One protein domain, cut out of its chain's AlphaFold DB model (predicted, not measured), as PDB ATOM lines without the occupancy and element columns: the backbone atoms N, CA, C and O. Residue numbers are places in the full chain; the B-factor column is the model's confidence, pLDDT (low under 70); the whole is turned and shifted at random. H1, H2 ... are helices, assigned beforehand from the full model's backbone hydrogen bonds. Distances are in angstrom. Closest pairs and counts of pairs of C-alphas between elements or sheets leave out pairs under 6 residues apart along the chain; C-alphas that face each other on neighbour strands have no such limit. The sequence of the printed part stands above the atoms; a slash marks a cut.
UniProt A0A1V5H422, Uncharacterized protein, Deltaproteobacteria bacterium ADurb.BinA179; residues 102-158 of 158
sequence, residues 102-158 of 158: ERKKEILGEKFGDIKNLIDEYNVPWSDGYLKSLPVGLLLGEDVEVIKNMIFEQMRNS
ATOM      1  N   GLU A 102     278.982 503.880 381.312       96.31
ATOM      2  CA  GLU A 102     279.298 502.713 380.479       96.31
ATOM      3  C   GLU A 102     279.958 503.147 379.174       96.31
ATOM      4  O   GLU A 102     281.047 502.684 378.830       96.31
ATOM      5  N   ARG A 103     279.378 504.143 378.507       95.88
ATOM      6  CA  ARG A 103     279.931 504.683 377.272       95.88
ATOM      7  C   ARG A 103     281.262 505.399 377.500       95.88
ATOM      8  O   ARG A 103     282.147 505.290 376.651       95.88
ATOM      9  N   LYS A 104     281.452 506.072 378.644       96.50
ATOM     10  CA  LYS A 104     282.760 506.633 379.038       96.50
ATOM     11  C   LYS A 104     283.828 505.542 379.191       96.50
ATOM     12  O   LYS A 104     284.953 505.745 378.740       96.50
ATOM     13  N   LYS A 105     283.496 504.386 379.775       96.94
ATOM     14  CA  LYS A 105     284.422 503.242 379.871       96.94
ATOM     15  C   LYS A 105     284.777 502.689 378.491       96.94
ATOM     16  O   LYS A 105     285.951 502.470 378.210       96.94
ATOM     17  N   GLU A 106     283.788 502.538 377.612       95.81
ATOM     18  CA  GLU A 106     284.003 502.041 376.247       95.81
ATOM     19  C   GLU A 106     284.965 502.925 375.441       95.81
ATOM     20  O   GLU A 106     285.870 502.406 374.792       95.81
ATOM     21  N   ILE A 107     284.806 504.254 375.489       94.44
ATOM     22  CA  ILE A 107     285.692 505.167 374.741       94.44
ATOM     23  C   ILE A 107     287.098 505.274 375.342       94.44
ATOM     24  O   ILE A 107     288.025 505.666 374.638       94.44
ATOM     25  N   LEU A 108     287.257 504.963 376.632       95.62
ATOM     26  CA  LEU A 108     288.559 504.917 377.296       95.62
ATOM     27  C   LEU A 108     289.332 503.641 376.938       95.62
ATOM     28  O   LEU A 108     290.561 503.671 376.915       95.62
ATOM     29  N   GLY A 109     288.644 502.535 376.641       95.50
ATOM     30  CA  GLY A 109     289.284 501.275 376.261       95.50
ATOM     31  C   GLY A 109     290.277 500.791 377.323       95.50
ATOM     32  O   GLY A 109     289.955 500.762 378.509       95.50
ATOM     33  N   GLU A 110     291.499 500.443 376.916       95.81
ATOM     34  CA  GLU A 110     292.559 499.973 377.829       95.81
ATOM     35  C   GLU A 110     292.893 500.993 378.927       95.81
ATOM     36  O   GLU A 110     293.096 500.618 380.081       95.81
ATOM     37  N   LYS A 111     292.805 502.292 378.611       96.38
ATOM     38  CA  LYS A 111     293.065 503.385 379.556       96.38
ATOM     39  C   LYS A 111     292.144 503.342 380.775       96.38
ATOM     40  O   LYS A 111     292.537 503.775 381.853       96.38
ATOM     41  N   PHE A 112     290.919 502.829 380.632       97.69
ATOM     42  CA  PHE A 112     290.031 502.619 381.777       97.69
ATOM     43  C   PHE A 112     290.630 501.613 382.769       97.69
ATOM     44  O   PHE A 112     290.617 501.860 383.975       97.69
ATOM     45  N   GLY A 113     291.180 500.511 382.253       97.00
ATOM     46  CA  GLY A 113     291.890 499.518 383.053       97.00
ATOM     47  C   GLY A 113     293.083 500.134 383.777       97.00
ATOM     48  O   GLY A 113     293.223 499.936 384.979       97.00
ATOM     49  N   ASP A 114     293.871 500.955 383.083       97.69
ATOM     50  CA  ASP A 114     295.031 501.633 383.675       97.69
ATOM     51  C   ASP A 114     294.640 502.604 384.796       97.69
ATOM     52  O   ASP A 114     295.272 502.615 385.851       97.69
ATOM     53  N   ILE A 115     293.568 503.388 384.610       97.25
ATOM     54  CA  ILE A 115     293.034 504.285 385.650       97.25
ATOM     55  C   ILE A 115     292.610 503.485 386.878       97.25
ATOM     56  O   ILE A 115     292.955 503.853 388.001       97.25
ATOM     57  N   LYS A 116     291.864 502.398 386.669       96.94
ATOM     58  CA  LYS A 116     291.400 501.550 387.764       96.94
ATOM     59  C   LYS A 116     292.576 500.927 388.516       96.94
ATOM     60  O   LYS A 116     292.640 501.065 389.733       96.94
ATOM     61  N   ASN A 117     293.516 500.321 387.791       96.44
ATOM     62  CA  ASN A 117     294.715 499.711 388.366       96.44
ATOM     63  C   ASN A 117     295.500 500.727 389.203       96.44
ATOM     64  O   ASN A 117     295.868 500.437 390.337       96.44
ATOM     65  N   LEU A 118     295.694 501.941 388.676       96.69
ATOM     66  CA  LEU A 118     296.430 502.986 389.378       96.69
ATOM     67  C   LEU A 118     295.709 503.469 390.646       96.69
ATOM     68  O   LEU A 118     296.368 503.813 391.620       96.69
ATOM     69  N   ILE A 119     294.375 503.518 390.660       96.12
ATOM     70  CA  ILE A 119     293.613 503.864 391.872       96.12
ATOM     71  C   ILE A 119     293.677 502.739 392.909       96.12
ATOM     72  O   ILE A 119     293.843 503.024 394.100       96.12
ATOM     73  N   ASP A 120     293.591 501.484 392.467       94.25
ATOM     74  CA  ASP A 120     293.644 500.311 393.343       94.25
ATOM     75  C   ASP A 120     294.966 500.263 394.148       94.25
ATOM     76  O   ASP A 120     294.956 499.861 395.314       94.25
ATOM     77  N   GLU A 121     296.084 500.778 393.607       95.06
ATOM     78  CA  GLU A 121     297.371 500.909 394.326       95.06
ATOM     79  C   GLU A 121     297.292 501.759 395.609       95.06
ATOM     80  O   GLU A 121     298.083 501.573 396.538       95.06
ATOM     81  N   TYR A 122     296.317 502.666 395.708       94.44
ATOM     82  CA  TYR A 122     296.103 503.515 396.886       94.44
ATOM     83  C   TYR A 122     295.130 502.889 397.896       94.44
ATOM     84  O   TYR A 122     294.739 503.549 398.860       94.44
ATOM     85  N   ASN A 123     294.746 501.619 397.706       92.94
ATOM     86  CA  ASN A 123     293.744 500.905 398.507       92.94
ATOM     87  C   ASN A 123     292.380 501.618 398.552       92.94
ATOM     88  O   ASN A 123     291.635 501.509 399.529       92.94
ATOM     89  N   VAL A 124     292.053 502.362 397.495       92.56
ATOM     90  CA  VAL A 124     290.759 503.024 397.329       92.56
ATOM     91  C   VAL A 124     289.842 502.095 396.535       92.56
ATOM     92  O   VAL A 124     290.178 501.766 395.401       92.56
ATOM     93  N   PRO A 125     288.672 501.685 397.065       91.50
ATOM     94  CA  PRO A 125     287.729 500.881 396.297       91.50
ATOM     95  C   PRO A 125     287.272 501.612 395.031       91.50
ATOM     96  O   PRO A 125     286.800 502.756 395.091       91.50
ATOM     97  N   TRP A 126     287.379 500.937 393.887       94.75
ATOM     98  CA  TRP A 126     286.888 501.471 392.625       94.75
ATOM     99  C   TRP A 126     285.366 501.683 392.644       94.75
ATOM    100  O   TRP A 126     284.598 500.810 393.053       94.75
ATOM    101  N   SER A 127     284.931 502.832 392.123       94.62
ATOM    102  CA  SER A 127     283.535 503.136 391.827       94.62
ATOM    103  C   SER A 127     283.436 503.747 390.437       94.62
ATOM    104  O   SER A 127     284.041 504.777 390.154       94.62
ATOM    105  N   ASP A 128     282.589 503.167 389.589       94.50
ATOM    106  CA  ASP A 128     282.264 503.713 388.267       94.50
ATOM    107  C   ASP A 128     281.743 505.164 388.357       94.50
ATOM    108  O   ASP A 128     281.943 505.978 387.453       94.50
ATOM    109  N   GLY A 129     281.153 505.536 389.501       94.12
ATOM    110  CA  GLY A 129     280.710 506.899 389.786       94.12
ATOM    111  C   GLY A 129     281.811 507.960 389.676       94.12
ATOM    112  O   GLY A 129     281.488 509.108 389.366       94.12
ATOM    113  N   TYR A 130     283.089 507.593 389.835       94.56
ATOM    114  CA  TYR A 130     284.229 508.507 389.689       94.56
ATOM    115  C   TYR A 130     284.346 509.104 388.278       94.56
ATOM    116  O   TYR A 130     284.864 510.204 388.109       94.56
ATOM    117  N   LEU A 131     283.821 508.425 387.251       95.44
ATOM    118  CA  LEU A 131     283.843 508.921 385.870       95.44
ATOM    119  C   LEU A 131     282.674 509.862 385.545       95.44
ATOM    120  O   LEU A 131     282.690 510.547 384.517       95.44
ATOM    121  N   LYS A 132     281.632 509.901 386.386       92.62
ATOM    122  CA  LYS A 132     280.359 510.562 386.062       92.62
ATOM    123  C   LYS A 132     280.529 512.062 385.820       92.62
ATOM    124  O   LYS A 132     280.065 512.570 384.804       92.62
ATOM    125  N   SER A 133     281.221 512.747 386.721       89.31
ATOM    126  CA  SER A 133     281.450 514.200 386.718       89.31
ATOM    127  C   SER A 133     282.637 514.640 385.854       89.31
ATOM    128  O   SER A 133     282.818 515.838 385.639       89.31
ATOM    129  N   LEU A 134     283.466 513.705 385.373       93.94
ATOM    130  CA  LEU A 134     284.656 514.037 384.594       93.94
ATOM    131  C   LEU A 134     284.295 514.384 383.140       93.94
ATOM    132  O   LEU A 134     283.596 513.590 382.497       93.94
ATOM    133  N   PRO A 135     284.785 515.520 382.600       94.69
ATOM    134  CA  PRO A 135     284.535 515.899 381.213       94.69
ATOM    135  C   PRO A 135     285.127 514.898 380.218       94.69
ATOM    136  O   PRO A 135     286.276 514.468 380.372       94.69
ATOM    137  N   VAL A 136     284.391 514.582 379.153       95.81
ATOM    138  CA  VAL A 136     284.813 513.588 378.147       95.81
ATOM    139  C   VAL A 136     286.116 513.994 377.458       95.81
ATOM    140  O   VAL A 136     287.023 513.175 377.307       95.81
ATOM    141  N   GLY A 137     286.257 515.271 377.088       95.00
ATOM    142  CA  GLY A 137     287.487 515.764 376.459       95.00
ATOM    143  C   GLY A 137     288.723 515.621 377.355       95.00
ATOM    144  O   GLY A 137     289.833 515.432 376.860       95.00
ATOM    145  N   LEU A 138     288.537 515.664 378.674       95.00
ATOM    146  CA  LEU A 138     289.618 515.451 379.627       95.00
ATOM    147  C   LEU A 138     289.965 513.966 379.738       95.00
ATOM    148  O   LEU A 138     291.135 513.604 379.629       95.00
ATOM    149  N   LEU A 139     288.948 513.115 379.888       96.25
ATOM    150  CA  LEU A 139     289.110 511.662 379.959       96.25
ATOM    151  C   LEU A 139     289.888 511.112 378.760       96.25
ATOM    152  O   LEU A 139     290.759 510.262 378.925       96.25
ATOM    153  N   LEU A 140     289.621 511.624 377.559       95.38
ATOM    154  CA  LEU A 140     290.322 511.197 376.349       95.38
ATOM    155  C   LEU A 140     291.750 511.761 376.272       95.38
ATOM    156  O   LEU A 140     292.681 511.019 375.959       95.38
ATOM    157  N   GLY A 141     291.940 513.039 376.610       93.62
ATOM    158  CA  GLY A 141     293.173 513.769 376.302       93.62
ATOM    159  C   GLY A 141     294.250 513.826 377.389       93.62
ATOM    160  O   GLY A 141     295.376 514.206 377.063       93.62
ATOM    161  N   GLU A 142     293.927 513.522 378.649       95.31
ATOM    162  CA  GLU A 142     294.873 513.616 379.774       95.31
ATOM    163  C   GLU A 142     295.439 512.265 380.200       95.31
ATOM    164  O   GLU A 142     294.788 511.238 380.044       95.31
ATOM    165  N   ASP A 143     296.639 512.254 380.767       94.44
ATOM    166  CA  ASP A 143     297.275 511.018 381.218       94.44
ATOM    167  C   ASP A 143     296.543 510.396 382.417       94.44
ATOM    168  O   ASP A 143     295.850 511.074 383.182       94.44
ATOM    169  N   VAL A 144     296.739 509.089 382.606       96.75
ATOM    170  CA  VAL A 144     296.120 508.298 383.685       96.75
ATOM    171  C   VAL A 144     296.378 508.922 385.065       96.75
ATOM    172  O   VAL A 144     295.468 509.015 385.887       96.75
ATOM    173  N   GLU A 145     297.585 509.446 385.284       96.88
ATOM    174  CA  GLU A 145     297.991 510.124 386.520       96.88
ATOM    175  C   GLU A 145     297.180 511.405 386.790       96.88
ATOM    176  O   GLU A 145     296.762 511.662 387.921       96.88
ATOM    177  N   VAL A 146     296.904 512.199 385.750       96.31
ATOM    178  CA  VAL A 146     296.095 513.424 385.863       96.31
ATOM    179  C   VAL A 146     294.648 513.071 386.193       96.31
ATOM    180  O   VAL A 146     294.048 513.685 387.076       96.31
ATOM    181  N   ILE A 147     294.098 512.050 385.529       96.94
ATOM    182  CA  ILE A 147     292.731 511.580 385.777       96.94
ATOM    183  C   ILE A 147     292.592 511.062 387.215       96.94
ATOM    184  O   ILE A 147     291.649 511.448 387.907       96.94
ATOM    185  N   LYS A 148     293.550 510.264 387.701       96.44
ATOM    186  CA  LYS A 148     293.597 509.814 389.102       96.44
ATOM    187  C   LYS A 148     293.572 510.997 390.075       96.44
ATOM    188  O   LYS A 148     292.757 511.013 390.995       96.44
ATOM    189  N   ASN A 149     294.433 511.995 389.861       95.94
ATOM    190  CA  ASN A 149     294.510 513.166 390.740       95.94
ATOM    191  C   ASN A 149     293.173 513.915 390.806       95.94
ATOM    192  O   ASN A 149     292.728 514.279 391.892       95.94
ATOM    193  N   MET A 150     292.482 514.060 389.675       95.19
ATOM    194  CA  MET A 150     291.150 514.666 389.647       95.19
ATOM    195  C   MET A 150     290.100 513.857 390.407       95.19
ATOM    196  O   MET A 150     289.263 514.442 391.091       95.19
ATOM    197  N   ILE A 151     290.130 512.525 390.306       95.62
ATOM    198  CA  ILE A 151     289.220 511.663 391.072       95.62
ATOM    199  C   ILE A 151     289.454 511.867 392.573       95.62
ATOM    200  O   ILE A 151     288.503 512.085 393.322       95.62
ATOM    201  N   PHE A 152     290.713 511.891 393.016       94.81
ATOM    202  CA  PHE A 152     291.042 512.130 394.423       94.81
ATOM    203  C   PHE A 152     290.643 513.530 394.896       94.81
ATOM    204  O   PHE A 152     290.147 513.681 396.014       94.81
ATOM    205  N   GLU A 153     290.801 514.558 394.063       93.88
ATOM    206  CA  GLU A 153     290.307 515.901 394.377       93.88
ATOM    207  C   GLU A 153     288.785 515.927 394.552       93.88
ATOM    208  O   GLU A 153     288.287 516.542 395.495       93.88
ATOM    209  N   GLN A 154     288.032 515.223 393.704       91.19
ATOM    210  CA  GLN A 154     286.576 515.126 393.839       91.19
ATOM    211  C   GLN A 154     286.152 514.409 395.120       91.19
ATOM    212  O   GLN A 154     285.238 514.873 395.800       91.19
ATOM    213  N   MET A 155     286.836 513.321 395.482       89.44
ATOM    214  CA  MET A 155     286.574 512.590 396.725       89.44
ATOM    215  C   MET A 155     286.808 513.453 397.968       89.44
ATOM    216  O   MET A 155     286.082 513.318 398.943       89.44
ATOM    217  N   ARG A 156     287.803 514.350 397.943       87.94
ATOM    218  CA  ARG A 156     288.079 515.279 399.057       87.94
ATOM    219  C   ARG A 156     287.035 516.385 399.200       87.94
ATOM    220  O   ARG A 156     286.936 516.977 400.270       87.94
ATOM    221  N   ASN A 157     286.319 516.684 398.121       79.75
ATOM    222  CA  ASN A 157     285.319 517.748 398.047       79.75
ATOM    223  C   ASN A 157     283.874 517.219 398.144       79.75
ATOM    224  O   ASN A 157     282.941 518.009 397.996       79.75
ATOM    225  N   SER A 158     283.700 515.907 398.343       67.00
ATOM    226  CA  SER A 158     282.411 515.218 398.519       67.00
ATOM    227  C   SER A 158     282.168 514.900 399.990       67.00
ATOM    228  O   SER A 158     280.988 514.937 400.397       67.00
TER     229      SER A 158
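AT A GLANCE: This is residues 102 to 158 of the 158 residues of an uncharacterized protein of Deltaproteobacteria bacterium ADurb.BinA179 (UniProt A0A1V5H422). The two longest helices, H5 and H2, meet at the first turns of H5 and spread apart from there; H1 and H4 lie side by side at the end where H2 begins, and one-turn H3 lies near H1 and H5. The 57 printed residues hold five named helices, H1 to H5 in chain order, and no named strand: all helix. The whole is compact and rounded, radius of gyration of the C-alphas 10.4 A, spans 25 by 21 by 19 A.

IN THESE COORDINATES: Find C-alpha 144 at (296.120, 508.298, 383.685), where H5, residues 144 to 156, begins; it runs 18.7 A to C-alpha 156 at (288.079, 515.279, 399.057). H2, residues 110 to 120, spans 15.6 A. H1 is residues 102 to 108, H3 128 to 131, H4 136 to 141.

HOW THE PARTS SIT: Look at C-alphas 115 and 144, 5.4 A apart, the closest of H2 and H5: these touch, through residues 144 to 148 of H5 alone, at a steep tilt of 48 degrees, the same way. H1 touches H4 at a shallow tilt of 21 degrees, the same way; their closest C-alphas, 108 and 140, are 6.6 A apart. H3 is close to H5 but not clearly touching, C-alphas 130 and 151 being closest at 6.1 A. H1 and H5 are apart. Every O i to N i+4 pair is within hydrogen-bond range in H1, H2, H4 and H5; H3 is too short for one.

THE WHOLE: The farthest C-alphas, 110 and 157, are 27.9 A apart. The printed part has no cut and no long link; pLDDT is under 70 at residue 158 alone.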